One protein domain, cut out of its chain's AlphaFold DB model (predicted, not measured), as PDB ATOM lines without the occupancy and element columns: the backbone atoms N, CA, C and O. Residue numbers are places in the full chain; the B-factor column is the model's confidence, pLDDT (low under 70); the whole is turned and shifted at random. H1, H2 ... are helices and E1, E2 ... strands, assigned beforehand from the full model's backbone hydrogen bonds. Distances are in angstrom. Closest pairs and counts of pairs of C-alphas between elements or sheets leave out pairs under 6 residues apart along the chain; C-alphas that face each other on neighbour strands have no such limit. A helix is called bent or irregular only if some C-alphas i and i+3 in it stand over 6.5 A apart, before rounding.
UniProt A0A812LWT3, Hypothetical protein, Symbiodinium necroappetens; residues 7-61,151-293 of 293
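This is residues 7 to 61 and 151 to 293 of the 293 residues of the protein "Hypothetical protein" of Symbiodinium necroappetens (UniProt A0A812LWT3). A twisted sheet of six strands makes the middle layer, with H1, H6 and H7 over one face and H3 crossing the other, where H5 packs on H3 from outside. The long strands E5 and E6 run through the core. The printed part has 198 residues, with helices and strands mixed, in the order H1 H2 E1 H3 H4 H5 E2 H6 H7 E3 E4 E5 E6. The sheet is branched and antiparallel, and E4, E5 and E6 form a meander, each strand the antiparallel neighbour of the one before. The whole is compact, with a radius of gyration of the C-alphas of 16.5 A, and flat, spanning 46 by 45 by 24 A.

H1, residues 17 to 29, is on the sheet at a height of 9.1 A, over E1, residues 47 to 55, and E6, residues 282 to 292; its closest C-alpha pair with E1, Cys 21 and Val 52, is 6.1 A apart. H2, residues 31 to 38, is irregular, with C-alphas 33 and 36 7.6 A apart, and only grazes the sheet. Edge strand E1 is antiparallel to E6, with N 49 and O 288 within hydrogen-bond range at 2.9 A. H3, residues 153 to 162, on the opposite face from H1, runs across the strands at 88 degrees to E6 on the local plane. H4, residues 168 to 173, only grazes the sheet. H5, residues 187 to 197, is not on the sheet; it touches H3 at a shallow tilt of 22 degrees, opposite ways, the closest C-alphas, Val 161 and Leu 191, being 6.2 A apart. Edge strand E2, residues 201 to 204, is antiparallel to E3, residues 246 to 253, with N 203 and O 251 at 3.1 A. H6, residues 207 to 221, and H7, residues 229 to 245, form a helical hairpin on the same face as H1, their closest C-alphas, Thr 207 and Glu 236, 5.4 A apart; both run along the strands. E3 and E4, residues 259 to 261, lie on one side of E5, residues 264 to 275, and E6 on the other side; within hydrogen-bond range are N 272 and O 250 at 2.9 A between E5 and E3, N 259 and O 266 at 2.8 A between E4 and E5, and N 269 and O 287 at 3.0 A between E5 and E6. Every O i to N i+4 pair is within hydrogen-bond range in H1, H3 and H7, against 1 of 4 in H2, with 2 of 5 O i to N i+3 pairs, 1 of 2 in H4, 6 of 7 in H5 and 8 of 11 in H6.

H1 begins at C-alpha 17 (21.182, -46.502, -32.227) and is 18.1 A long; E1 is 25.2 A, H6 21.6 A and H7 24.5 A. E5, the longest strand, is 34.8 A, and E6, 31.9 A, ends at C-alpha 292 (-13.660, -45.141, -28.764).

The two farthest C-alphas, Glu 12 and Asp 262, are 49.4 A apart. Residues 62 to 150 are not printed, and C-alphas 61 and 151 are 8.8 A apart across the cut. The link from H4 to H5 is long. Mean pLDDT of the printed part is 85.9; residues 7 to 14, 31 to 32, 61, 164 to 168 and 176 to 181 are under 70.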
ATOM      1  N   SER A   7      22.464 -26.376 -27.176       46.34
ATOM      2  CA  SER A   7      23.705 -27.023 -26.724       46.34
ATOM      3  C   SER A   7      23.562 -27.825 -25.422       46.34
ATOM      4  O   SER A   7      24.420 -28.654 -25.147       46.34
ATOM      5  N   SER A   8      22.526 -27.587 -24.607       55.50
ATOM      6  CA  SER A   8      22.380 -28.250 -23.296       55.50
ATOM      7  C   SER A   8      21.673 -29.612 -23.345       55.50
ATOM      8  O   SER A   8      21.732 -30.364 -22.375       55.50
ATOM      9  N   PHE A   9      21.016 -29.934 -24.465       56.53
ATOM     10  CA  PHE A   9      20.194 -31.144 -24.626       56.53
ATOM     11  C   PHE A   9      20.843 -32.218 -25.497       56.53
ATOM     12  O   PHE A   9      20.302 -33.312 -25.640       56.53
ATOM     13  N   ILE A  10      21.984 -31.895 -26.096       64.50
ATOM     14  CA  ILE A  10      22.709 -32.764 -27.010       64.50
ATOM     15  C   ILE A  10      23.909 -33.325 -26.238       64.50
ATOM     16  O   ILE A  10      24.725 -32.538 -25.758       64.50
ATOM     17  N   PRO A  11      24.021 -34.650 -26.064       63.88
ATOM     18  CA  PRO A  11      25.136 -35.239 -25.334       63.88
ATOM     19  C   PRO A  11      26.467 -35.008 -26.062       63.88
ATOM     20  O   PRO A  11      26.561 -35.118 -27.282       63.88
ATOM     21  N   GLU A  12      27.522 -34.746 -25.291       55.59
ATOM     22  CA  GLU A  12      28.901 -34.748 -25.780       55.59
ATOM     23  C   GLU A  12      29.389 -36.210 -25.869       55.59
ATOM     24  O   GLU A  12      29.931 -36.756 -24.910       55.59
ATOM     25  N   GLY A  13      29.134 -36.891 -26.990       65.25
ATOM     26  CA  GLY A  13      29.569 -38.278 -27.203       65.25
ATOM     27  C   GLY A  13      29.056 -38.904 -28.501       65.25
ATOM     28  O   GLY A  13      28.270 -38.293 -29.224       65.25
ATOM     29  N   ASP A  14      29.501 -40.131 -28.787       67.56
ATOM     30  CA  ASP A  14      29.015 -40.904 -29.935       67.56
ATOM     31  C   ASP A  14      27.536 -41.269 -29.741       67.56
ATOM     32  O   ASP A  14      27.154 -41.921 -28.766       67.56
ATOM     33  N   ILE A  15      26.697 -40.856 -30.688       82.44
ATOM     34  CA  ILE A  15      25.260 -41.137 -30.680       82.44
ATOM     35  C   ILE A  15      25.026 -42.485 -31.365       82.44
ATOM     36  O   ILE A  15      25.076 -42.591 -32.590       82.44
ATOM     37  N   THR A  16      24.780 -43.521 -30.565       89.44
ATOM     38  CA  THR A  16      24.474 -44.878 -31.045       89.44
ATOM     39  C   THR A  16      22.974 -45.073 -31.286       89.44
ATOM     40  O   THR A  16      22.149 -44.322 -30.757       89.44
ATOM     41  N   ARG A  17      22.595 -46.114 -32.045       91.62
ATOM     42  CA  ARG A  17      21.182 -46.502 -32.227       91.62
ATOM     43  C   ARG A  17      20.479 -46.763 -30.894       91.62
ATOM     44  O   ARG A  17      19.379 -46.260 -30.691       91.62
ATOM     45  N   ASP A  18      21.137 -47.482 -29.985       91.25
ATOM     46  CA  ASP A  18      20.607 -47.774 -28.648       91.25
ATOM     47  C   ASP A  18      20.335 -46.483 -27.874       91.25
ATOM     48  O   ASP A  18      19.243 -46.296 -27.348       91.25
ATOM     49  N   TYR A  19      21.282 -45.539 -27.897       91.12
ATOM     50  CA  TYR A  19      21.106 -44.251 -27.237       91.12
ATOM     51  C   TYR A  19      19.933 -43.453 -27.821       91.12
ATOM     52  O   TYR A  19      19.147 -42.880 -27.067       91.12
ATOM     53  N   ILE A  20      19.788 -43.420 -29.151       92.44
ATOM     54  CA  ILE A  20      18.650 -42.767 -29.817       92.44
ATOM     55  C   ILE A  20      17.336 -43.428 -29.393       92.44
ATOM     56  O   ILE A  20      16.403 -42.728 -29.004       92.44
ATOM     57  N   CYS A  21      17.274 -44.759 -29.446       91.94
ATOM     58  CA  CYS A  21      16.090 -45.538 -29.097       91.94
ATOM     59  C   CYS A  21      15.661 -45.289 -27.649       91.94
ATOM     60  O   CYS A  21      14.519 -44.898 -27.401       91.94
ATOM     61  N   ASP A  22      16.595 -45.440 -26.709       90.88
ATOM     62  CA  ASP A  22      16.352 -45.241 -25.284       90.88
ATOM     63  C   ASP A  22      15.951 -43.796 -24.997       90.88
ATOM     64  O   ASP A  22      15.016 -43.556 -24.238       90.88
ATOM     65  N   THR A  23      16.612 -42.817 -25.618       90.44
ATOM     66  CA  THR A  23      16.285 -41.397 -25.428       90.44
ATOM     67  C   THR A  23      14.863 -41.101 -25.889       90.44
ATOM     68  O   THR A  23      14.074 -40.567 -25.113       90.44
ATOM     69  N   LEU A  24      14.508 -41.486 -27.119       90.75
ATOM     70  CA  LEU A  24      13.183 -41.226 -27.685       90.75
ATOM     71  C   LEU A  24      12.068 -41.950 -26.915       90.75
ATOM     72  O   LEU A  24      11.026 -41.342 -26.664       90.75
ATOM     73  N   ARG A  25      12.291 -43.203 -26.490       88.69
ATOM     74  CA  ARG A  25      11.328 -43.972 -25.680       88.69
ATOM     75  C   ARG A  25      11.158 -43.400 -24.281       88.69
ATOM     76  O   ARG A  25      10.038 -43.107 -23.885       88.69
ATOM     77  N   ASN A  26      12.254 -43.167 -23.557       87.62
ATOM     78  CA  ASN A  26      12.196 -42.618 -22.198       87.62
ATOM     79  C   ASN A  26      11.508 -41.251 -22.170       87.62
ATOM     80  O   ASN A  26      10.797 -40.919 -21.225       87.62
ATOM     81  N   TRP A  27      11.726 -40.445 -23.207       86.00
ATOM     82  CA  TRP A  27      11.063 -39.161 -23.376       86.00
ATOM     83  C   TRP A  27       9.566 -39.338 -23.660       86.00
ATOM     84  O   TRP A  27       8.756 -38.697 -22.990       86.00
ATOM     85  N   ALA A  28       9.176 -40.246 -24.555       82.44
ATOM     86  CA  ALA A  28       7.764 -40.538 -24.812       82.44
ATOM     87  C   ALA A  28       7.023 -41.107 -23.589       82.44
ATOM     88  O   ALA A  28       5.868 -40.760 -23.358       82.44
ATOM     89  N   GLU A  29       7.685 -41.928 -22.775       80.56
ATOM     90  CA  GLU A  29       7.108 -42.559 -21.580       80.56
ATOM     91  C   GLU A  29       7.127 -41.656 -20.334       80.56
ATOM     92  O   GLU A  29       6.521 -41.982 -19.309       80.56
ATOM     93  N   ALA A  30       7.802 -40.503 -20.387       75.69
ATOM     94  CA  ALA A  30       7.880 -39.580 -19.263       75.69
ATOM     95  C   ALA A  30       6.498 -38.958 -18.965       75.69
ATOM     96  O   ALA A  30       6.053 -37.985 -19.579       75.69
ATOM     97  N   ALA A  31       5.842 -39.522 -17.948       54.91
ATOM     98  CA  ALA A  31       4.432 -39.331 -17.626       54.91
ATOM     99  C   ALA A  31       3.910 -37.890 -17.416       54.91
ATOM    100  O   ALA A  31       2.729 -37.693 -17.695       54.91
ATOM    101  N   PRO A  32       4.657 -36.847 -16.979       68.00
ATOM    102  CA  PRO A  32       4.021 -35.532 -16.872       68.00
ATOM    103  C   PRO A  32       3.783 -34.865 -18.235       68.00
ATOM    104  O   PRO A  32       3.004 -33.919 -18.301       68.00
ATOM    105  N   HIS A  33       4.436 -35.313 -19.315       80.94
ATOM    106  CA  HIS A  33       4.397 -34.611 -20.599       80.94
ATOM    107  C   HIS A  33       3.111 -34.883 -21.387       80.94
ATOM    108  O   HIS A  33       2.506 -33.942 -21.882       80.94
ATOM    109  N   TRP A  34       2.649 -36.133 -21.461       87.62
ATOM    110  CA  TRP A  34       1.489 -36.510 -22.284       87.62
ATOM    111  C   TRP A  34       0.146 -36.483 -21.545       87.62
ATOM    112  O   TRP A  34      -0.897 -36.732 -22.149       87.62
ATOM    113  N   GLN A  35       0.151 -36.160 -20.250       87.50
ATOM    114  CA  GLN A  35      -1.030 -36.252 -19.392       87.50
ATOM    115  C   GLN A  35      -2.211 -35.405 -19.898       87.50
ATOM    116  O   GLN A  35      -3.344 -35.872 -19.862       87.50
ATOM    117  N   HIS A  36      -1.969 -34.201 -20.438       88.44
ATOM    118  CA  HIS A  36      -3.040 -33.334 -20.960       88.44
ATOM    119  C   HIS A  36      -3.733 -33.900 -22.207       88.44
ATOM    120  O   HIS A  36      -4.856 -33.492 -22.490       88.44
ATOM    121  N   ILE A  37      -3.091 -34.827 -22.931       89.12
ATOM    122  CA  ILE A  37      -3.690 -35.561 -24.058       89.12
ATOM    123  C   ILE A  37      -4.346 -36.856 -23.569       89.12
ATOM    124  O   ILE A  37      -5.469 -37.150 -23.958       89.12
ATOM    125  N   LEU A  38      -3.698 -37.607 -22.671       88.00
ATOM    126  CA  LEU A  38      -4.249 -38.853 -22.108       88.00
ATOM    127  C   LEU A  38      -5.541 -38.640 -21.298       88.00
ATOM    128  O   LEU A  38      -6.355 -39.550 -21.159       88.00
ATOM    129  N   GLU A  39      -5.725 -37.444 -20.737       85.88
ATOM    130  CA  GLU A  39      -6.942 -37.039 -20.022       85.88
ATOM    131  C   GLU A  39      -8.065 -36.547 -20.943       85.88
ATOM    132  O   GLU A  39      -9.137 -36.189 -20.454       85.88
ATOM    133  N   ILE A  40      -7.845 -36.500 -22.259       82.06
ATOM    134  CA  ILE A  40      -8.926 -36.257 -23.212       82.06
ATOM    135  C   ILE A  40      -9.832 -37.485 -23.215       82.06
ATOM    136  O   ILE A  40      -9.396 -38.605 -23.500       82.06
ATOM    137  N   GLU A  41     -11.093 -37.237 -22.892       80.12
ATOM    138  CA  GLU A  41     -12.173 -38.209 -22.875       80.12
ATOM    139  C   GLU A  41     -13.268 -37.659 -23.788       80.12
ATOM    140  O   GLU A  41     -13.877 -36.641 -23.466       80.12
ATOM    141  N   ILE A  42     -13.437 -38.288 -24.955       75.56
ATOM    142  CA  ILE A  42     -14.600 -38.053 -25.821       75.56
ATOM    143  C   ILE A  42     -15.727 -38.918 -25.250       75.56
ATOM    144  O   ILE A  42     -16.517 -38.418 -24.455       75.56
ATOM    145  N   ASP A  43     -15.652 -40.231 -25.495       81.00
ATOM    146  CA  ASP A  43     -16.451 -41.249 -24.793       81.00
ATOM    147  C   ASP A  43     -15.572 -42.227 -23.997       81.00
ATOM    148  O   ASP A  43     -15.997 -42.813 -22.998       81.00
ATOM    149  N   THR A  44     -14.306 -42.372 -24.395       84.94
ATOM    150  CA  THR A  44     -13.282 -43.111 -23.652       84.94
ATOM    151  C   THR A  44     -11.981 -42.321 -23.579       84.94
ATOM    152  O   THR A  44     -11.764 -41.358 -24.316       84.94
ATOM    153  N   LYS A  45     -11.093 -42.725 -22.663       87.19
ATOM    154  CA  LYS A  45      -9.774 -42.103 -22.531       87.19
ATOM    155  C   LYS A  45      -8.925 -42.348 -23.770       87.19
ATOM    156  O   LYS A  45      -8.857 -43.475 -24.258       87.19
ATOM    157  N   THR A  46      -8.194 -41.317 -24.179       89.56
ATOM    158  CA  THR A  46      -7.197 -41.425 -25.248       89.56
ATOM    159  C   THR A  46      -6.082 -42.395 -24.852       89.56
ATOM    160  O   THR A  46      -5.466 -42.265 -23.792       89.56
ATOM    161  N   ASN A  47      -5.789 -43.350 -25.726       88.88
ATOM    162  CA  ASN A  47      -4.596 -44.184 -25.673       88.88
ATOM    163  C   ASN A  47      -3.562 -43.635 -26.663       88.88
ATOM    164  O   ASN A  47      -3.908 -43.191 -27.755       88.88
ATOM    165  N   ILE A  48      -2.292 -43.662 -26.266       88.62
ATOM    166  CA  ILE A  48      -1.167 -43.246 -27.094       88.62
ATOM    167  C   ILE A  48      -0.217 -44.432 -27.218       88.62
ATOM    168  O   ILE A  48       0.353 -44.885 -26.226       88.62
ATOM    169  N   CYS A  49      -0.005 -44.903 -28.442       87.50
ATOM    170  CA  CYS A  49       1.085 -45.815 -28.766       87.50
ATOM    171  C   CYS A  49       2.268 -45.022 -29.327       87.50
ATOM    172  O   CYS A  49       2.103 -44.211 -30.245       87.50
ATOM    173  N   ASN A  50       3.457 -45.276 -28.776       88.56
ATOM    174  CA  ASN A  50       4.711 -44.709 -29.248       88.56
ATOM    175  C   ASN A  50       5.749 -45.804 -29.459       88.56
ATOM    176  O   ASN A  50       6.023 -46.588 -28.552       88.56
ATOM    177  N   ASP A  51       6.363 -45.815 -30.636       88.00
ATOM    178  CA  ASP A  51       7.404 -46.774 -30.967       88.00
ATOM    179  C   ASP A  51       8.516 -46.101 -31.743       88.00
ATOM    180  O   ASP A  51       8.307 -45.100 -32.427       88.00
ATOM    181  N   VAL A  52       9.707 -46.686 -31.637       91.50
ATOM    182  CA  VAL A  52      10.907 -46.226 -32.327       91.50
ATOM    183  C   VAL A  52      11.442 -47.370 -33.172       91.50
ATOM    184  O   VAL A  52      11.645 -48.476 -32.661       91.50
ATOM    185  N   TYR A  53      11.689 -47.081 -34.445       89.69
ATOM    186  CA  TYR A  53      12.148 -48.028 -35.448       89.69
ATOM    187  C   TYR A  53      13.364 -47.501 -36.191       89.69
ATOM    188  O   TYR A  53      13.498 -46.301 -36.430       89.69
ATOM    189  N   PHE A  54      14.210 -48.437 -36.606       91.88
ATOM    190  CA  PHE A  54      15.271 -48.197 -37.569       91.88
ATOM    191  C   PHE A  54      14.943 -48.988 -38.828       91.88
ATOM    192  O   PHE A  54      14.750 -50.202 -38.763       91.88
ATOM    193  N   ILE A  55      14.840 -48.289 -39.953       89.75
ATOM    194  CA  ILE A  55      14.608 -48.892 -41.261       89.75
ATOM    195  C   ILE A  55      15.931 -48.862 -42.004       89.75
ATOM    196  O   ILE A  55      16.343 -47.812 -42.500       89.75
ATOM    197  N   ASP A  56      16.598 -50.008 -42.022       87.62
ATOM    198  CA  ASP A  56      17.816 -50.219 -42.796       87.62
ATOM    199  C   ASP A  56      17.504 -50.279 -44.295       87.62
ATOM    200  O   ASP A  56      16.387 -50.614 -44.690       87.62
ATOM    201  N   ASP A  57      18.493 -49.925 -45.121       84.12
ATOM    202  CA  ASP A  57      18.380 -49.903 -46.585       84.12
ATOM    203  C   ASP A  57      17.143 -49.139 -47.093       84.12
ATOM    204  O   ASP A  57      16.465 -49.540 -48.049       84.12
ATOM    205  N   ALA A  58      16.838 -48.020 -46.431       85.38
ATOM    206  CA  ALA A  58      15.692 -47.193 -46.757       85.38
ATOM    207  C   ALA A  58      15.749 -46.722 -48.219       85.38
ATOM    208  O   ALA A  58      16.813 -46.430 -48.774       85.38
ATOM    209  N   LYS A  59      14.581 -46.605 -48.856       83.50
ATOM    210  CA  LYS A  59      14.448 -45.992 -50.181       83.50
ATOM    211  C   LYS A  59      14.767 -44.512 -50.048       83.50
ATOM    212  O   LYS A  59      13.926 -43.699 -49.686       83.50
ATOM    213  N   ILE A  60      16.018 -44.170 -50.302       70.38
ATOM    214  CA  ILE A  60      16.510 -42.801 -50.291       70.38
ATOM    215  C   ILE A  60      16.893 -42.466 -51.734       70.38
ATOM    216  O   ILE A  60      17.524 -43.305 -52.389       70.38
ATOM    217  N   PRO A  61      16.531 -41.275 -52.257       60.34
ATOM    218  CA  PRO A  61      16.983 -40.826 -53.569       60.34
ATOM    219  C   PRO A  61      18.487 -41.063 -53.706       60.34
ATOM    220  O   PRO A  61      19.245 -40.672 -52.818       60.34
ATOM    221  N   ILE A 151      12.362 -36.122 -47.026       90.38
ATOM    222  CA  ILE A 151      12.010 -37.536 -47.138       90.38
ATOM    223  C   ILE A 151      10.623 -37.590 -47.762       90.38
ATOM    224  O   ILE A 151       9.674 -37.104 -47.155       90.38
ATOM    225  N   GLU A 152      10.494 -38.142 -48.964       90.62
ATOM    226  CA  GLU A 152       9.202 -38.237 -49.640       90.62
ATOM    227  C   GLU A 152       8.308 -39.297 -48.981       90.62
ATOM    228  O   GLU A 152       8.769 -40.368 -48.582       90.62
ATOM    229  N   ALA A 153       7.008 -39.012 -48.888       92.69
ATOM    230  CA  ALA A 153       6.039 -39.895 -48.237       92.69
ATOM    231  C   ALA A 153       5.971 -41.286 -48.885       92.69
ATOM    232  O   ALA A 153       5.880 -42.301 -48.197       92.69
ATOM    233  N   GLU A 154       6.029 -41.345 -50.218       92.69
ATOM    234  CA  GLU A 154       6.020 -42.608 -50.955       92.69
ATOM    235  C   GLU A 154       7.275 -43.446 -50.671       92.69
ATOM    236  O   GLU A 154       7.166 -44.645 -50.409       92.69
ATOM    237  N   ASP A 155       8.450 -42.817 -50.671       90.50
ATOM    238  CA  ASP A 155       9.721 -43.471 -50.366       90.50
ATOM    239  C   ASP A 155       9.748 -43.992 -48.924       90.50
ATOM    240  O   ASP A 155      10.143 -45.135 -48.672       90.50
ATOM    241  N   PHE A 156       9.246 -43.198 -47.976       92.69
ATOM    242  CA  PHE A 156       9.062 -43.614 -46.588       92.69
ATOM    243  C   PHE A 156       8.153 -44.846 -46.471       92.69
ATOM    244  O   PHE A 156       8.548 -45.838 -45.860       92.69
ATOM    245  N   LEU A 157       6.973 -44.825 -47.096       91.94
ATOM    246  CA  LEU A 157       6.029 -45.946 -47.056       91.94
ATOM    247  C   LEU A 157       6.618 -47.217 -47.671       91.94
ATOM    248  O   LEU A 157       6.483 -48.296 -47.099       91.94
ATOM    249  N   ARG A 158       7.313 -47.101 -48.808       91.50
ATOM    250  CA  ARG A 158       8.025 -48.229 -49.431       91.50
ATOM    251  C   ARG A 158       9.092 -48.796 -48.499       91.50
ATOM    252  O   ARG A 158       9.192 -50.009 -48.366       91.50
ATOM    253  N   SER A 159       9.842 -47.926 -47.825       90.06
ATOM    254  CA  SER A 159      10.867 -48.324 -46.852       90.06
ATOM    255  C   SER A 159      10.259 -49.062 -45.657       90.06
ATOM    256  O   SER A 159      10.761 -50.109 -45.263       90.06
ATOM    257  N   MET A 160       9.142 -48.568 -45.117       89.00
ATOM    258  CA  MET A 160       8.418 -49.223 -44.020       89.00
ATOM    259  C   MET A 160       7.921 -50.625 -44.394       89.00
ATOM    260  O   MET A 160       7.953 -51.524 -43.561       89.00
ATOM    261  N   VAL A 161       7.467 -50.827 -45.635       88.75
ATOM    262  CA  VAL A 161       6.987 -52.136 -46.121       88.75
ATOM    263  C   VAL A 161       8.132 -53.119 -46.391       88.75
ATOM    264  O   VAL A 161       7.953 -54.327 -46.229       88.75
ATOM    265  N   ASP A 162       9.298 -52.620 -46.801       84.25
ATOM    266  CA  ASP A 162      10.495 -53.435 -47.054       84.25
ATOM    267  C   ASP A 162      11.247 -53.820 -45.764       84.25
ATOM    268  O   ASP A 162      12.113 -54.696 -45.793       84.25
ATOM    269  N   MET A 163      10.908 -53.200 -44.630       79.44
ATOM    270  CA  MET A 163      11.514 -53.452 -43.325       79.44
ATOM    271  C   MET A 163      11.436 -54.947 -42.940       79.44
ATOM    272  O   MET A 163      10.377 -55.571 -42.964       79.44
ATOM    273  N   SER A 164      12.582 -55.537 -42.584       59.03
ATOM    274  CA  SER A 164      12.806 -56.993 -42.500       59.03
ATOM    275  C   SER A 164      12.256 -57.701 -41.248       59.03
ATOM    276  O   SER A 164      12.538 -58.881 -41.036       59.03
ATOM    277  N   TRP A 165      11.505 -57.007 -40.397       54.59
ATOM    278  CA  TRP A 165      10.865 -57.541 -39.188       54.59
ATOM    279  C   TRP A 165       9.399 -57.112 -39.193       54.59
ATOM    280  O   TRP A 165       9.132 -56.014 -39.668       54.59
ATOM    281  N   ASP A 166       8.498 -57.994 -38.721       62.62
ATOM    282  CA  ASP A 166       7.035 -57.969 -38.920       62.62
ATOM    283  C   ASP A 166       6.482 -56.550 -39.173       62.62
ATOM    284  O   ASP A 166       6.044 -55.886 -38.230       62.62
ATOM    285  N   PRO A 167       6.486 -56.051 -40.435       56.47
ATOM    286  CA  PRO A 167       6.021 -54.697 -40.740       56.47
ATOM    287  C   PRO A 167       4.542 -54.542 -40.361       56.47
ATOM    288  O   PRO A 167       4.031 -53.435 -40.194       56.47
ATOM    289  N   ALA A 168       3.857 -55.666 -40.148       60.28
ATOM    290  CA  ALA A 168       2.526 -55.704 -39.613       60.28
ATOM    291  C   ALA A 168       2.421 -55.150 -38.184       60.28
ATOM    292  O   ALA A 168       1.330 -54.758 -37.829       60.28
ATOM    293  N   ASP A 169       3.454 -55.031 -37.352       71.88
ATOM    294  CA  ASP A 169       3.244 -54.503 -35.989       71.88
ATOM    295  C   ASP A 169       2.882 -53.014 -35.975       71.88
ATOM    296  O   ASP A 169       1.979 -52.596 -35.244       71.88
ATOM    297  N   ILE A 170       3.550 -52.197 -36.794       74.62
ATOM    298  CA  ILE A 170       3.188 -50.782 -36.931       74.62
ATOM    299  C   ILE A 170       1.960 -50.623 -37.823       74.62
ATOM    300  O   ILE A 170       1.013 -49.928 -37.456       74.62
ATOM    301  N   PHE A 171       1.932 -51.318 -38.963       83.56
ATOM    302  CA  PHE A 171       0.837 -51.184 -39.906       83.56
ATOM    303  C   PHE A 171      -0.456 -51.789 -39.377       83.56
ATOM    304  O   PHE A 171      -1.481 -51.208 -39.666       83.56
ATOM    305  N   ARG A 172      -0.458 -52.871 -38.580       77.62
ATOM    306  CA  ARG A 172      -1.680 -53.398 -37.928       77.62
ATOM    307  C   ARG A 172      -2.225 -52.402 -36.922       77.62
ATOM    308  O   ARG A 172      -3.432 -52.221 -36.870       77.62
ATOM    309  N   ARG A 173      -1.356 -51.753 -36.142       78.69
ATOM    310  CA  ARG A 173      -1.785 -50.731 -35.176       78.69
ATOM    311  C   ARG A 173      -2.365 -49.499 -35.864       78.69
ATOM    312  O   ARG A 173      -3.334 -48.946 -35.370       78.69
ATOM    313  N   TRP A 174      -1.807 -49.128 -37.011       81.56
ATOM    314  CA  TRP A 174      -2.314 -48.076 -37.889       81.56
ATOM    315  C   TRP A 174      -3.333 -48.585 -38.940       81.56
ATOM    316  O   TRP A 174      -3.760 -47.827 -39.795       81.56
ATOM    317  N   HIS A 175      -3.765 -49.851 -38.971       73.00
ATOM    318  CA  HIS A 175      -4.615 -50.342 -40.072       73.00
ATOM    319  C   HIS A 175      -6.065 -49.880 -39.889       73.00
ATOM    320  O   HIS A 175      -6.953 -50.691 -39.631       73.00
ATOM    321  N   LYS A 176      -6.295 -48.568 -40.008       69.25
ATOM    322  CA  LYS A 176      -7.555 -47.878 -39.731       69.25
ATOM    323  C   LYS A 176      -8.064 -48.084 -38.306       69.25
ATOM    324  O   LYS A 176      -9.270 -48.056 -38.095       69.25
ATOM    325  N   PHE A 177      -7.157 -48.438 -37.387       66.12
ATOM    326  CA  PHE A 177      -7.474 -49.003 -36.075       66.12
ATOM    327  C   PHE A 177      -8.514 -50.150 -36.132       66.12
ATOM    328  O   PHE A 177      -9.114 -50.530 -35.133       66.12
ATOM    329  N   ASP A 178      -8.725 -50.748 -37.306       60.44
ATOM    330  CA  ASP A 178      -9.889 -51.570 -37.572       60.44
ATOM    331  C   ASP A 178      -9.549 -53.032 -37.292       60.44
ATOM    332  O   ASP A 178      -8.912 -53.729 -38.091       60.44
ATOM    333  N   THR A 179      -9.983 -53.498 -36.123       58.22
ATOM    334  CA  THR A 179      -9.854 -54.904 -35.717       58.22
ATOM    335  C   THR A 179     -10.775 -55.855 -36.496       58.22
ATOM    336  O   THR A 179     -10.640 -57.076 -36.364       58.22
ATOM    337  N   TYR A 180     -11.693 -55.327 -37.309       60.12
ATOM    338  CA  TYR A 180     -12.709 -56.065 -38.060       60.12
ATOM    339  C   TYR A 180     -12.354 -56.261 -39.537       60.12
ATOM    340  O   TYR A 180     -12.805 -57.238 -40.141       60.12
ATOM    341  N   ASN A 181     -11.537 -55.382 -40.123       68.25
ATOM    342  CA  ASN A 181     -11.047 -55.549 -41.489       68.25
ATOM    343  C   ASN A 181      -9.872 -56.535 -41.564       68.25
ATOM    344  O   ASN A 181      -8.973 -56.555 -40.725       68.25
ATOM    345  N   GLU A 182      -9.852 -57.360 -42.618       76.69
ATOM    346  CA  GLU A 182      -8.729 -58.270 -42.838       76.69
ATOM    347  C   GLU A 182      -7.454 -57.477 -43.147       76.69
ATOM    348  O   GLU A 182      -7.366 -56.766 -44.147       76.69
ATOM    349  N   PHE A 183      -6.449 -57.637 -42.286       82.06
ATOM    350  CA  PHE A 183      -5.128 -57.068 -42.507       82.06
ATOM    351  C   PHE A 183      -4.447 -57.734 -43.724       82.06
ATOM    352  O   PHE A 183      -4.509 -58.968 -43.840       82.06
ATOM    353  N   PRO A 184      -3.760 -56.966 -44.599       85.12
ATOM    354  CA  PRO A 184      -3.030 -57.506 -45.745       85.12
ATOM    355  C   PRO A 184      -2.092 -58.653 -45.356       85.12
ATOM    356  O   PRO A 184      -1.330 -58.550 -44.392       85.12
ATOM    357  N   ARG A 185      -2.130 -59.762 -46.103       82.56
ATOM    358  CA  ARG A 185      -1.326 -60.962 -45.786       82.56
ATOM    359  C   ARG A 185      -0.090 -61.086 -46.662       82.56
ATOM    360  O   ARG A 185       0.855 -61.776 -46.283       82.56
ATOM    361  N   LEU A 186      -0.099 -60.441 -47.825       86.88
ATOM    362  CA  LEU A 186       1.032 -60.397 -48.745       86.88
ATOM    363  C   LEU A 186       1.705 -59.024 -48.704       86.88
ATOM    364  O   LEU A 186       1.041 -57.994 -48.630       86.88
ATOM    365  N   GLN A 187       3.032 -58.998 -48.846       84.69
ATOM    366  CA  GLN A 187       3.801 -57.748 -48.881       84.69
ATOM    367  C   GLN A 187       3.340 -56.807 -50.011       84.69
ATOM    368  O   GLN A 187       3.319 -55.595 -49.835       84.69
ATOM    369  N   SER A 188       2.917 -57.352 -51.158       88.19
ATOM    370  CA  SER A 188       2.374 -56.561 -52.270       88.19
ATOM    371  C   SER A 188       1.037 -55.898 -51.939       88.19
ATOM    372  O   SER A 188       0.819 -54.756 -52.327       88.19
ATOM    373  N   GLU A 189       0.160 -56.598 -51.212       88.69
ATOM    374  CA  GLU A 189      -1.126 -56.059 -50.750       88.69
ATOM    375  C   GLU A 189      -0.893 -54.973 -49.695       88.69
ATOM    376  O   GLU A 189      -1.522 -53.919 -49.731       88.69
ATOM    377  N   LEU A 190       0.062 -55.209 -48.789       87.56
ATOM    378  CA  LEU A 190       0.468 -54.231 -47.786       87.56
ATOM    379  C   LEU A 190       1.043 -52.973 -48.440       87.56
ATOM    380  O   LEU A 190       0.701 -51.867 -48.034       87.56
ATOM    381  N   LEU A 191       1.872 -53.130 -49.475       89.44
ATOM    382  CA  LEU A 191       2.401 -52.009 -50.245       89.44
ATOM    383  C   LEU A 191       1.283 -51.220 -50.930       89.44
ATOM    384  O   LEU A 191       1.267 -49.994 -50.852       89.44
ATOM    385  N   GLU A 192       0.353 -51.905 -51.594       91.44
ATOM    386  CA  GLU A 192      -0.783 -51.259 -52.256       91.44
ATOM    387  C   GLU A 192      -1.618 -50.451 -51.257       91.44
ATOM    388  O   GLU A 192      -1.906 -49.277 -51.506       91.44
ATOM    389  N   TRP A 193      -1.921 -51.037 -50.096       90.00
ATOM    390  CA  TRP A 193      -2.619 -50.361 -49.006       90.00
ATOM    391  C   TRP A 193      -1.821 -49.171 -48.453       90.00
ATOM    392  O   TRP A 193      -2.361 -48.069 -48.343       90.00
ATOM    393  N   ALA A 194      -0.530 -49.339 -48.163       90.62
ATOM    394  CA  ALA A 194       0.318 -48.283 -47.610       90.62
ATOM    395  C   ALA A 194       0.350 -47.069 -48.550       90.62
ATOM    396  O   ALA A 194       0.141 -45.933 -48.123       90.62
ATOM    397  N   LEU A 195       0.487 -47.311 -49.857       92.31
ATOM    398  CA  LEU A 195       0.508 -46.274 -50.891       92.31
ATOM    399  C   LEU A 195      -0.827 -45.541 -51.082       92.31
ATOM    400  O   LEU A 195      -0.847 -44.500 -51.749       92.31
ATOM    401  N   THR A 196      -1.934 -46.001 -50.488       91.62
ATOM    402  CA  THR A 196      -3.170 -45.196 -50.417       91.62
ATOM    403  C   THR A 196      -2.995 -43.945 -49.547       91.62
ATOM    404  O   THR A 196      -3.657 -42.940 -49.796       91.62
ATOM    405  N   HIS A 197      -2.022 -43.953 -48.631       91.56
ATOM    406  CA  HIS A 197      -1.695 -42.853 -47.720       91.56
ATOM    407  C   HIS A 197      -0.520 -41.985 -48.202       91.56
ATOM    408  O   HIS A 197      -0.020 -41.141 -47.464       91.56
ATOM    409  N   ARG A 198      -0.072 -42.139 -49.456       92.38
ATOM    410  CA  ARG A 198       1.066 -41.378 -50.021       92.38
ATOM    411  C   ARG A 198       0.873 -39.858 -50.057       92.38
ATOM    412  O   ARG A 198       1.842 -39.130 -50.214       92.38
ATOM    413  N   ASN A 199      -0.369 -39.389 -49.930       91.88
ATOM    414  CA  ASN A 199      -0.716 -37.966 -49.884       91.88
ATOM    415  C   ASN A 199      -0.719 -37.400 -48.451       91.88
ATOM    416  O   ASN A 199      -1.307 -36.344 -48.228       91.88
ATOM    417  N   MET A 200      -0.118 -38.111 -47.490       94.00
ATOM    418  CA  MET A 200       0.102 -37.615 -46.132       94.00
ATOM    419  C   MET A 200       0.760 -36.232 -46.151       94.00
ATOM    420  O   MET A 200       1.570 -35.919 -47.032       94.00
ATOM    421  N   GLN A 201       0.437 -35.410 -45.158       94.44
ATOM    422  CA  GLN A 201       1.143 -34.153 -44.974       94.44
ATOM    423  C   GLN A 201       2.610 -34.459 -44.684       94.44
ATOM    424  O   GLN A 201       2.918 -35.307 -43.853       94.44
ATOM    425  N   ASN A 202       3.505 -33.746 -45.359       94.88
ATOM    426  CA  ASN A 202       4.940 -33.892 -45.196       94.88
ATOM    427  C   ASN A 202       5.568 -32.512 -45.034       94.88
ATOM    428  O   ASN A 202       5.614 -31.723 -45.980       94.88
ATOM    429  N   VAL A 203       5.995 -32.205 -43.813       94.88
ATOM    430  CA  VAL A 203       6.579 -30.908 -43.465       94.88
ATOM    431  C   VAL A 203       7.874 -31.092 -42.679       94.88
ATOM    432  O   VAL A 203       8.041 -32.100 -41.991       94.88
ATOM    433  N   PRO A 204       8.800 -30.118 -42.714       94.81
ATOM    434  CA  PRO A 204       9.975 -30.151 -41.854       94.81
ATOM    435  C   PRO A 204       9.583 -30.250 -40.375       94.81
ATOM    436  O   PRO A 204       8.723 -29.507 -39.891       94.81
ATOM    437  N   LEU A 205      10.255 -31.131 -39.633       95.75
ATOM    438  CA  LEU A 205       9.992 -31.313 -38.210       95.75
ATOM    439  C   LEU A 205      10.345 -30.032 -37.447       95.75
ATOM    440  O   LEU A 205      11.486 -29.551 -37.481       95.75
ATOM    441  N   SER A 206       9.369 -29.479 -36.733       95.62
ATOM    442  CA  SER A 206       9.540 -28.316 -35.861       95.62
ATOM    443  C   SER A 206       8.523 -28.307 -34.734       95.62
ATOM    444  O   SER A 206       7.466 -28.918 -34.862       95.62
ATOM    445  N   THR A 207       8.845 -27.600 -33.649       95.44
ATOM    446  CA  THR A 207       7.968 -27.466 -32.484       95.44
ATOM    447  C   THR A 207       6.573 -26.999 -32.886       95.44
ATOM    448  O   THR A 207       5.605 -27.674 -32.563       95.44
ATOM    449  N   ASP A 208       6.470 -25.924 -33.671       96.56
ATOM    450  CA  ASP A 208       5.177 -25.367 -34.085       96.56
ATOM    451  C   ASP A 208       4.349 -26.355 -34.914       96.56
ATOM    452  O   ASP A 208       3.143 -26.461 -34.716       96.56
ATOM    453  N   GLN A 209       4.987 -27.109 -35.816       96.44
ATOM    454  CA  GLN A 209       4.283 -28.109 -36.624       96.44
ATOM    455  C   GLN A 209       3.801 -29.286 -35.771       96.44
ATOM    456  O   GLN A 209       2.678 -29.741 -35.949       96.44
ATOM    457  N   VAL A 210       4.614 -29.749 -34.814       95.94
ATOM    458  CA  VAL A 210       4.205 -30.822 -33.896       95.94
ATOM    459  C   VAL A 210       3.038 -30.370 -33.021       95.94
ATOM    460  O   VAL A 210       2.049 -31.085 -32.932       95.94
ATOM    461  N   LEU A 211       3.119 -29.184 -32.409       96.44
ATOM    462  CA  LEU A 211       2.018 -28.651 -31.601       96.44
ATOM    463  C   LEU A 211       0.751 -28.464 -32.447       96.44
ATOM    464  O   LEU A 211      -0.316 -28.872 -32.016       96.44
ATOM    465  N   GLY A 212       0.873 -27.966 -33.682       95.88
ATOM    466  CA  GLY A 212      -0.267 -27.822 -34.591       95.88
ATOM    467  C   GLY A 212      -0.955 -29.147 -34.937       95.88
ATOM    468  O   GLY A 212      -2.179 -29.199 -34.994       95.88
ATOM    469  N   VAL A 213      -0.198 -30.232 -35.118       95.00
ATOM    470  CA  VAL A 213      -0.769 -31.579 -35.321       95.00
ATOM    471  C   VAL A 213      -1.483 -32.075 -34.066       95.00
ATOM    472  O   VAL A 213      -2.557 -32.657 -34.148       95.00
ATOM    473  N   LEU A 214      -0.929 -31.811 -32.884       94.06
ATOM    474  CA  LEU A 214      -1.577 -32.182 -31.624       94.06
ATOM    475  C   LEU A 214      -2.826 -31.339 -31.338       94.06
ATOM    476  O   LEU A 214      -3.773 -31.843 -30.734       94.06
ATOM    477  N   ASP A 215      -2.847 -30.086 -31.790       95.06
ATOM    478  CA  ASP A 215      -4.002 -29.199 -31.685       95.06
ATOM    479  C   ASP A 215      -5.200 -29.734 -32.470       95.06
ATOM    480  O   ASP A 215      -6.319 -29.619 -31.983       95.06
ATOM    481  N   VAL A 216      -4.980 -30.404 -33.608       93.38
ATOM    482  CA  VAL A 216      -6.046 -31.088 -34.363       93.38
ATOM    483  C   VAL A 216      -6.761 -32.140 -33.501       93.38
ATOM    484  O   VAL A 216      -7.982 -32.254 -33.556       93.38
ATOM    485  N   TRP A 217      -6.027 -32.882 -32.666       92.00
ATOM    486  CA  TRP A 217      -6.625 -33.840 -31.726       92.00
ATOM    487  C   TRP A 217      -7.299 -33.149 -30.532       92.00
ATOM    488  O   TRP A 217      -8.375 -33.547 -30.092       92.00
ATOM    489  N   LEU A 218      -6.681 -32.095 -29.994       91.00
ATOM    490  CA  LEU A 218      -7.211 -31.348 -28.848       91.00
ATOM    491  C   LEU A 218      -8.475 -30.540 -29.176       91.00
ATOM    492  O   LEU A 218      -9.288 -30.298 -28.278       91.00
ATOM    493  N   ASP A 219      -8.647 -30.122 -30.429       90.94
ATOM    494  CA  ASP A 219      -9.809 -29.353 -30.889       90.94
ATOM    495  C   ASP A 219     -11.120 -30.137 -30.739       90.94
ATOM    496  O   ASP A 219     -12.158 -29.550 -30.456       90.94
ATOM    497  N   LEU A 220     -11.058 -31.475 -30.758       85.81
ATOM    498  CA  LEU A 220     -12.198 -32.359 -30.472       85.81
ATOM    499  C   LEU A 220     -12.842 -32.107 -29.097       85.81
ATOM    500  O   LEU A 220     -13.963 -32.537 -28.846       85.81
ATOM    501  N   ASN A 221     -12.115 -31.460 -28.184       85.00
ATOM    502  CA  ASN A 221     -12.546 -31.133 -26.827       85.00
ATOM    503  C   ASN A 221     -12.422 -29.630 -26.511       85.00
ATOM    504  O   ASN A 221     -12.319 -29.266 -25.337       85.00
ATOM    505  N   ASP A 222     -12.375 -28.760 -27.527       88.81
ATOM    506  CA  ASP A 222     -12.171 -27.309 -27.382       88.81
ATOM    507  C   ASP A 222     -10.883 -26.944 -26.604       88.81
ATOM    508  O   ASP A 222     -10.808 -25.925 -25.907       88.81
ATOM    509  N   LYS A 223      -9.848 -27.793 -26.680       89.12
ATOM    510  CA  LYS A 223      -8.571 -27.633 -25.956       89.12
ATOM    511  C   LYS A 223      -7.395 -27.275 -26.868       89.12
ATOM    512  O   LYS A 223      -6.248 -27.346 -26.423       89.12
ATOM    513  N   ALA A 224      -7.642 -26.894 -28.119       91.88
ATOM    514  CA  ALA A 224      -6.583 -26.461 -29.028       91.88
ATOM    515  C   ALA A 224      -5.744 -25.324 -28.405       91.88
ATOM    516  O   ALA A 224      -6.258 -24.387 -27.788       91.88
ATOM    517  N   GLY A 225      -4.425 -25.437 -28.510       91.19
ATOM    518  CA  GLY A 225      -3.428 -24.544 -27.928       91.19
ATOM    519  C   GLY A 225      -3.167 -24.758 -26.433       91.19
ATOM    520  O   GLY A 225      -2.255 -24.132 -25.879       91.19
ATOM    521  N   ALA A 226      -3.913 -25.640 -25.754       90.44
ATOM    522  CA  ALA A 226      -3.814 -25.880 -24.311       90.44
ATOM    523  C   ALA A 226      -2.657 -26.823 -23.930       90.44
ATOM    524  O   ALA A 226      -2.806 -27.754 -23.137       90.44
ATOM    525  N   HIS A 227      -1.473 -26.567 -24.480       93.19
ATOM    526  CA  HIS A 227      -0.258 -27.311 -24.168       93.19
ATOM    527  C   HIS A 227       0.443 -26.756 -22.915       93.19
ATOM    528  O   HIS A 227       0.783 -25.566 -22.893       93.19
ATOM    529  N   PRO A 228       0.726 -27.587 -21.890       93.00
ATOM    530  CA  PRO A 228       1.537 -27.184 -20.742       93.00
ATOM    531  C   PRO A 228       2.945 -26.734 -21.158       93.00
ATOM    532  O   PRO A 228       3.530 -27.294 -22.081       93.00
ATOM    533  N   GLU A 229       3.538 -25.777 -20.440       91.25
ATOM    534  CA  GLU A 229       4.877 -25.261 -20.784       91.25
ATOM    535  C   GLU A 229       5.944 -26.365 -20.781       91.25
ATOM    536  O   GLU A 229       6.701 -26.510 -21.735       91.25
ATOM    537  N   GLY A 230       5.916 -27.243 -19.771       90.19
ATOM    538  CA  GLY A 230       6.822 -28.391 -19.708       90.19
ATOM    539  C   GLY A 230       6.636 -29.389 -20.859       90.19
ATOM    540  O   GLY A 230       7.568 -30.123 -21.178       90.19
ATOM    541  N   PHE A 231       5.462 -29.425 -21.499       91.62
ATOM    542  CA  PHE A 231       5.242 -30.217 -22.710       91.62
ATOM    543  C   PHE A 231       5.823 -29.531 -23.951       91.62
ATOM    544  O   PHE A 231       6.457 -30.189 -24.771       91.62
ATOM    545  N   LYS A 232       5.685 -28.207 -24.075       92.56
ATOM    546  CA  LYS A 232       6.298 -27.446 -25.177       92.56
ATOM    547  C   LYS A 232       7.821 -27.560 -25.159       92.56
ATOM    548  O   LYS A 232       8.414 -27.861 -26.191       92.56
ATOM    549  N   GLU A 233       8.436 -27.418 -23.983       91.00
ATOM    550  CA  GLU A 233       9.877 -27.643 -23.798       91.00
ATOM    551  C   GLU A 233      10.287 -29.068 -24.190       91.00
ATOM    552  O   GLU A 233      11.357 -29.291 -24.750       91.00
ATOM    553  N   TYR A 234       9.447 -30.054 -23.887       90.12
ATOM    554  CA  TYR A 234       9.672 -31.444 -24.267       90.12
ATOM    555  C   TYR A 234       9.635 -31.642 -25.793       90.12
ATOM    556  O   TYR A 234      10.546 -32.256 -26.354       90.12
ATOM    557  N   VAL A 235       8.644 -31.067 -26.481       92.81
ATOM    558  CA  VAL A 235       8.558 -31.106 -27.950       92.81
ATOM    559  C   VAL A 235       9.764 -30.401 -28.580       92.81
ATOM    560  O   VAL A 235      10.361 -30.913 -29.531       92.81
ATOM    561  N   GLU A 236      10.188 -29.264 -28.028       93.12
ATOM    562  CA  GLU A 236      11.405 -28.573 -28.462       93.12
ATOM    563  C   GLU A 236      12.644 -29.471 -28.322       93.12
ATOM    564  O   GLU A 236      13.420 -29.590 -29.273       93.12
ATOM    565  N   LYS A 237      12.796 -30.179 -27.195       90.62
ATOM    566  CA  LYS A 237      13.905 -31.124 -26.974       90.62
ATOM    567  C   LYS A 237      13.912 -32.261 -27.989       90.62
ATOM    568  O   LYS A 237      14.964 -32.524 -28.570       90.62
ATOM    569  N   ILE A 238      12.772 -32.905 -28.252       91.19
ATOM    570  CA  ILE A 238      12.698 -33.989 -29.246       91.19
ATOM    571  C   ILE A 238      13.022 -33.480 -30.644       91.19
ATOM    572  O   ILE A 238      13.827 -34.088 -31.348       91.19
ATOM    573  N   THR A 239      12.434 -32.357 -31.058       93.69
ATOM    574  CA  THR A 239      12.694 -31.826 -32.403       93.69
ATOM    575  C   THR A 239      14.152 -31.389 -32.568       93.69
ATOM    576  O   THR A 239      14.743 -31.624 -33.623       93.69
ATOM    577  N   ALA A 240      14.770 -30.816 -31.530       92.69
ATOM    578  CA  ALA A 240      16.195 -30.495 -31.516       92.69
ATOM    579  C   ALA A 240      17.070 -31.756 -31.575       92.69
ATOM    580  O   ALA A 240      18.014 -31.804 -32.366       92.69
ATOM    581  N   PHE A 241      16.729 -32.791 -30.804       93.25
ATOM    582  CA  PHE A 241      17.434 -34.071 -30.808       93.25
ATOM    583  C   PHE A 241      17.380 -34.747 -32.183       93.25
ATOM    584  O   PHE A 241      18.422 -35.096 -32.733       93.25
ATOM    585  N   MET A 242      16.195 -34.821 -32.798       93.94
ATOM    586  CA  MET A 242      16.015 -35.363 -34.150       93.94
ATOM    587  C   MET A 242      16.821 -34.584 -35.198       93.94
ATOM    588  O   MET A 242      17.457 -35.184 -36.059       93.94
ATOM    589  N   ARG A 243      16.866 -33.247 -35.126       91.88
ATOM    590  CA  ARG A 243      17.708 -32.420 -36.022       91.88
ATOM    591  C   ARG A 243      19.197 -32.648 -35.827       91.88
ATOM    592  O   ARG A 243      19.967 -32.531 -36.786       91.88
ATOM    593  N   HIS A 244      19.597 -32.951 -34.600       91.00
ATOM    594  CA  HIS A 244      20.976 -33.252 -34.288       91.00
ATOM    595  C   HIS A 244      21.388 -34.619 -34.847       91.00
ATOM    596  O   HIS A 244      22.398 -34.695 -35.539       91.00
ATOM    597  N   CYS A 245      20.598 -35.675 -34.634       91.88
ATOM    598  CA  CYS A 245      20.950 -37.023 -35.089       91.88
ATOM    599  C   CYS A 245      20.618 -37.298 -36.565       91.88
ATOM    600  O   CYS A 245      21.191 -38.226 -37.138       91.88
ATOM    601  N   CYS A 246      19.753 -36.494 -37.200       92.38
ATOM    602  CA  CYS A 246      19.265 -36.755 -38.556       92.38
ATOM    603  C   CYS A 246      19.524 -35.634 -39.571       92.38
ATOM    604  O   CYS A 246      19.527 -34.441 -39.260       92.38
ATOM    605  N   TYR A 247      19.644 -36.038 -40.833       89.81
ATOM    606  CA  TYR A 247      19.367 -35.224 -42.008       89.81
ATOM    607  C   TYR A 247      17.860 -35.223 -42.308       89.81
ATOM    608  O   TYR A 247      17.200 -36.260 -42.220       89.81
ATOM    609  N   SER A 248      17.333 -34.063 -42.712       89.00
ATOM    610  CA  SER A 248      15.925 -33.865 -43.111       89.00
ATOM    611  C   SER A 248      14.882 -34.448 -42.149       89.00
ATOM    612  O   SER A 248      14.007 -35.195 -42.594       89.00
ATOM    613  N   PRO A 249      14.943 -34.153 -40.839       95.19
ATOM    614  CA  PRO A 249      13.889 -34.586 -39.937       95.19
ATOM    615  C   PRO A 249      12.550 -34.002 -40.407       95.19
ATOM    616  O   PRO A 249      12.416 -32.792 -40.609       95.19
ATOM    617  N   SER A 250      11.580 -34.879 -40.603       95.56
ATOM    618  CA  SER A 250      10.292 -34.607 -41.228       95.56
ATOM    619  C   SER A 250       9.172 -35.076 -40.304       95.56
ATOM    620  O   SER A 250       9.318 -36.063 -39.578       95.56
ATOM    621  N   LEU A 251       8.069 -34.339 -40.319       97.25
ATOM    622  CA  LEU A 251       6.807 -34.697 -39.697       97.25
ATOM    623  C   LEU A 251       5.865 -35.172 -40.800       97.25
ATOM    624  O   LEU A 251       5.503 -34.394 -41.686       97.25
ATOM    625  N   LEU A 252       5.496 -36.447 -40.732       96.56
ATOM    626  CA  LEU A 252       4.548 -37.068 -41.645       96.56
ATOM    627  C   LEU A 252       3.222 -37.271 -40.918       96.56
ATOM    628  O   LEU A 252       3.189 -38.005 -39.936       96.56
ATOM    629  N   VAL A 253       2.145 -36.639 -41.378       95.94
ATOM    630  CA  VAL A 253       0.808 -36.750 -40.763       95.94
ATOM    631  C   VAL A 253      -0.099 -37.491 -41.724       95.94
ATOM    632  O   VAL A 253      -0.347 -37.020 -42.834       95.94
ATOM    633  N   VAL A 254      -0.568 -38.665 -41.312       93.31
ATOM    634  CA  VAL A 254      -1.312 -39.564 -42.200       93.31
ATOM    635  C   VAL A 254      -2.630 -38.938 -42.643       93.31
ATOM    636  O   VAL A 254      -2.967 -38.971 -43.828       93.31
ATOM    637  N   TYR A 255      -3.361 -38.373 -41.685       89.56
ATOM    638  CA  TYR A 255      -4.680 -37.790 -41.877       89.56
ATOM    639  C   TYR A 255      -4.648 -36.324 -41.447       89.56
ATOM    640  O   TYR A 255      -4.129 -36.007 -40.379       89.56
ATOM    641  N   ASN A 256      -5.212 -35.429 -42.261       88.00
ATOM    642  CA  ASN A 256      -5.285 -34.002 -41.916       88.00
ATOM    643  C   ASN A 256      -6.209 -33.732 -40.717       88.00
ATOM    644  O   ASN A 256      -6.034 -32.742 -40.018       88.00
ATOM    645  N   GLU A 257      -7.188 -34.609 -40.503       90.31
ATOM    646  CA  GLU A 257      -8.115 -34.622 -39.371       90.31
ATOM    647  C   GLU A 257      -8.098 -36.029 -38.753       90.31
ATOM    648  O   GLU A 257      -7.673 -36.970 -39.432       90.31
ATOM    649  N   PRO A 258      -8.528 -36.217 -37.494       88.69
ATOM    650  CA  PRO A 258      -8.642 -37.544 -36.900       88.69
ATOM    651  C   PRO A 258      -9.550 -38.432 -37.762       88.69
ATOM    652  O   PRO A 258     -10.623 -38.012 -38.197       88.69
ATOM    653  N   TYR A 259      -9.097 -39.645 -38.060       88.00
ATOM    654  CA  TYR A 259      -9.847 -40.595 -38.866       88.00
ATOM    655  C   TYR A 259     -10.879 -41.295 -37.985       88.00
ATOM    656  O   TYR A 259     -10.518 -41.945 -37.009       88.00
ATOM    657  N   GLY A 260     -12.157 -41.134 -38.329       85.56
ATOM    658  CA  GLY A 260     -13.267 -41.808 -37.660       85.56
ATOM    659  C   GLY A 260     -13.805 -42.973 -38.488       85.56
ATOM    660  O   GLY A 260     -14.035 -42.818 -39.694       85.56
ATOM    661  N   HIS A 261     -14.045 -44.113 -37.847       82.12
ATOM    662  CA  HIS A 261     -14.729 -45.259 -38.443       82.12
ATOM    663  C   HIS A 261     -15.599 -45.958 -37.394       82.12
ATOM    664  O   HIS A 261     -15.081 -46.476 -36.417       82.12
ATOM    665  N   ASP A 262     -16.913 -46.012 -37.615       81.62
ATOM    666  CA  ASP A 262     -17.882 -46.492 -36.619       81.62
ATOM    667  C   ASP A 262     -17.684 -45.799 -35.253       81.62
ATOM    668  O   ASP A 262     -17.780 -44.573 -35.188       81.62
ATOM    669  N   ASP A 263     -17.393 -46.571 -34.203       82.62
ATOM    670  CA  ASP A 263     -17.180 -46.100 -32.831       82.62
ATOM    671  C   ASP A 263     -15.681 -45.857 -32.539       82.62
ATOM    672  O   ASP A 263     -15.275 -45.769 -31.384       82.62
ATOM    673  N   ASP A 264     -14.832 -45.767 -33.571       84.00
ATOM    674  CA  ASP A 264     -13.383 -45.601 -33.447       84.00
ATOM    675  C   ASP A 264     -12.911 -44.247 -33.977       84.00
ATOM    676  O   ASP A 264     -13.317 -43.794 -35.052       84.00
ATOM    677  N   LEU A 265     -11.978 -43.631 -33.251       88.00
ATOM    678  CA  LEU A 265     -11.266 -42.435 -33.680       88.00
ATOM    679  C   LEU A 265      -9.759 -42.634 -33.542       88.00
ATOM    680  O   LEU A 265      -9.276 -42.973 -32.462       88.00
ATOM    681  N   GLU A 266      -9.006 -42.370 -34.609       89.69
ATOM    682  CA  GLU A 266      -7.546 -42.467 -34.618       89.69
ATOM    683  C   GLU A 266      -6.863 -41.224 -35.203       89.69
ATOM    684  O   GLU A 266      -7.388 -40.524 -36.069       89.69
ATOM    685  N   HIS A 267      -5.637 -40.955 -34.766       92.25
ATOM    686  CA  HIS A 267      -4.777 -39.951 -35.379       92.25
ATOM    687  C   HIS A 267      -3.328 -40.426 -35.378       92.25
ATOM    688  O   HIS A 267      -2.804 -40.852 -34.347       92.25
ATOM    689  N   VAL A 268      -2.693 -40.388 -36.553       92.94
ATOM    690  CA  VAL A 268      -1.388 -41.019 -36.780       92.94
ATOM    691  C   VAL A 268      -0.421 -40.047 -37.424       92.94
ATOM    692  O   VAL A 268      -0.701 -39.461 -38.474       92.94
ATOM    693  N   PHE A 269       0.751 -39.925 -36.812       95.31
ATOM    694  CA  PHE A 269       1.860 -39.166 -37.362       95.31
ATOM    695  C   PHE A 269       3.209 -39.792 -37.000       95.31
ATOM    696  O   PHE A 269       3.345 -40.557 -36.041       95.31
ATOM    697  N   PHE A 270       4.226 -39.458 -37.785       95.31
ATOM    698  CA  PHE A 270       5.578 -39.980 -37.652       95.31
ATOM    699  C   PHE A 270       6.586 -38.842 -37.603       95.31
ATOM    700  O   PHE A 270       6.522 -37.901 -38.400       95.31
ATOM    701  N   PHE A 271       7.569 -38.965 -36.719       96.62
ATOM    702  CA  PHE A 271       8.826 -38.239 -36.851       96.62
ATOM    703  C   PHE A 271       9.792 -39.142 -37.604       96.62
ATOM    704  O   PHE A 271      10.089 -40.243 -37.147       96.62
ATOM    705  N   VAL A 272      10.282 -38.687 -38.753       95.81
ATOM    706  CA  VAL A 272      11.174 -39.473 -39.613       95.81
ATOM    707  C   VAL A 272      12.431 -38.675 -39.895       95.81
ATOM    708  O   VAL A 272      12.356 -37.491 -40.202       95.81
ATOM    709  N   GLY A 273      13.598 -39.303 -39.820       94.38
ATOM    710  CA  GLY A 273      14.858 -38.667 -40.189       94.38
ATOM    711  C   GLY A 273      15.854 -39.664 -40.762       94.38
ATOM    712  O   GLY A 273      15.838 -40.838 -40.407       94.38
ATOM    713  N   ARG A 274      16.740 -39.197 -41.648       92.00
ATOM    714  CA  ARG A 274      17.887 -39.987 -42.127       92.00
ATOM    715  C   ARG A 274      19.017 -39.882 -41.128       92.00
ATOM    716  O   ARG A 274      19.495 -38.772 -40.913       92.00
ATOM    717  N   LEU A 275      19.463 -40.982 -40.540       91.19
ATOM    718  CA  LEU A 275      20.532 -40.930 -39.546       91.19
ATOM    719  C   LEU A 275      21.812 -40.327 -40.129       91.19
ATOM    720  O   LEU A 275      22.229 -40.651 -41.237       91.19
ATOM    721  N   ARG A 276      22.469 -39.445 -39.375       87.06
ATOM    722  CA  ARG A 276      23.750 -38.858 -39.801       87.06
ATOM    723  C   ARG A 276      24.897 -39.856 -39.740       87.06
ATOM    724  O   ARG A 276      25.774 -39.799 -40.594       87.06
ATOM    725  N   SER A 277      24.879 -40.739 -38.743       85.69
ATOM    726  CA  SER A 277      25.861 -41.814 -38.573       85.69
ATOM    727  C   SER A 277      25.736 -42.887 -39.654       85.69
ATOM    728  O   SER A 277      26.735 -43.483 -40.042       85.69
ATOM    729  N   GLU A 278      24.514 -43.120 -40.138       86.38
ATOM    730  CA  GLU A 278      24.168 -44.190 -41.072       86.38
ATOM    731  C   GLU A 278      23.175 -43.649 -42.116       86.38
ATOM    732  O   GLU A 278      21.969 -43.859 -41.993       86.38
ATOM    733  N   PRO A 279      23.643 -42.920 -43.150       83.50
ATOM    734  CA  PRO A 279      22.758 -42.175 -44.050       83.50
ATOM    735  C   PRO A 279      21.783 -43.009 -44.890       83.50
ATOM    736  O   PRO A 279      20.922 -42.420 -45.538       83.50
ATOM    737  N   GLN A 280      21.918 -44.339 -44.883       83.88
ATOM    738  CA  GLN A 280      20.997 -45.294 -45.515       83.88
ATOM    739  C   GLN A 280      19.851 -45.743 -44.599       83.88
ATOM    740  O   GLN A 280      18.973 -46.487 -45.028       83.88
ATOM    741  N   THR A 281      19.858 -45.311 -43.340       89.19
ATOM    742  CA  THR A 281      18.894 -45.741 -42.332       89.19
ATOM    743  C   THR A 281      17.948 -44.595 -41.994       89.19
ATOM    744  O   THR A 281      18.382 -43.484 -41.662       89.19
ATOM    745  N   PHE A 282      16.642 -44.865 -42.029       92.62
ATOM    746  CA  PHE A 282      15.670 -43.987 -41.380       92.62
ATOM    747  C   PHE A 282      15.542 -44.350 -39.906       92.62
ATOM    748  O   PHE A 282      15.388 -45.520 -39.564       92.62
ATOM    749  N   VAL A 283      15.535 -43.343 -39.038       94.25
ATOM    750  CA  VAL A 283      14.935 -43.459 -37.709       94.25
ATOM    751  C   VAL A 283      13.511 -42.929 -37.778       94.25
ATOM    752  O   VAL A 283      13.256 -41.864 -38.347       94.25
ATOM    753  N   VAL A 284      12.584 -43.694 -37.217       93.88
ATOM    754  CA  VAL A 284      11.153 -43.407 -37.228       93.88
ATOM    755  C   VAL A 284      10.650 -43.477 -35.802       93.88
ATOM    756  O   VAL A 284      10.826 -44.499 -35.147       93.88
ATOM    757  N   GLN A 285      10.003 -42.419 -35.330       94.00
ATOM    758  CA  GLN A 285       9.185 -42.467 -34.127       94.00
ATOM    759  C   GLN A 285       7.720 -42.323 -34.527       94.00
ATOM    760  O   GLN A 285       7.345 -41.322 -35.136       94.00
ATOM    761  N   SER A 286       6.897 -43.319 -34.211       91.81
ATOM    762  CA  SER A 286       5.464 -43.295 -34.500       91.81
ATOM    763  C   SER A 286       4.660 -42.810 -33.311       91.81
ATOM    764  O   SER A 286       4.974 -43.131 -32.167       91.81
ATOM    765  N   PHE A 287       3.584 -42.091 -33.599       92.12
ATOM    766  CA  PHE A 287       2.588 -41.670 -32.629       92.12
ATOM    767  C   PHE A 287       1.216 -42.042 -33.181       92.12
ATOM    768  O   PHE A 287       0.818 -41.564 -34.242       92.12
ATOM    769  N   LEU A 288       0.521 -42.922 -32.466       90.94
ATOM    770  CA  LEU A 288      -0.851 -43.327 -32.757       90.94
ATOM    771  C   LEU A 288      -1.703 -42.969 -31.551       90.94
ATOM    772  O   LEU A 288      -1.481 -43.505 -30.464       90.94
ATOM    773  N   PHE A 289      -2.651 -42.063 -31.749       91.12
ATOM    774  CA  PHE A 289      -3.652 -41.723 -30.749       91.12
ATOM    775  C   PHE A 289      -4.937 -42.424 -31.140       91.12
ATOM    776  O   PHE A 289      -5.300 -42.394 -32.314       91.12
ATOM    777  N   ASN A 290      -5.607 -43.059 -30.186       89.19
ATOM    778  CA  ASN A 290      -6.929 -43.615 -30.428       89.19
ATOM    779  C   ASN A 290      -7.836 -43.515 -29.205       89.19
ATOM    780  O   ASN A 290      -7.379 -43.475 -28.059       89.19
ATOM    781  N   CYS A 291      -9.132 -43.471 -29.471       86.88
ATOM    782  CA  CYS A 291     -10.186 -43.627 -28.483       86.88
ATOM    783  C   CYS A 291     -11.443 -44.170 -29.163       86.88
ATOM    784  O   CYS A 291     -11.635 -43.986 -30.363       86.88
ATOM    785  N   TRP A 292     -12.303 -44.790 -28.365       83.06
ATOM    786  CA  TRP A 292     -13.660 -45.141 -28.764       83.06
ATOM    787  C   TRP A 292     -14.583 -43.934 -28.543       83.06
ATOM    788  O   TRP A 292     -14.444 -43.266 -27.502       83.06
ATOM    789  N   ILE A 293     -15.462 -43.665 -29.509       79.19
ATOM    790  CA  ILE A 293     -16.475 -42.592 -29.540       79.19
ATOM    791  C   ILE A 293     -17.907 -43.137 -29.554       79.19
ATOM    792  O   ILE A 293     -18.076 -44.371 -29.660       79.19
TER     793      ILE A 293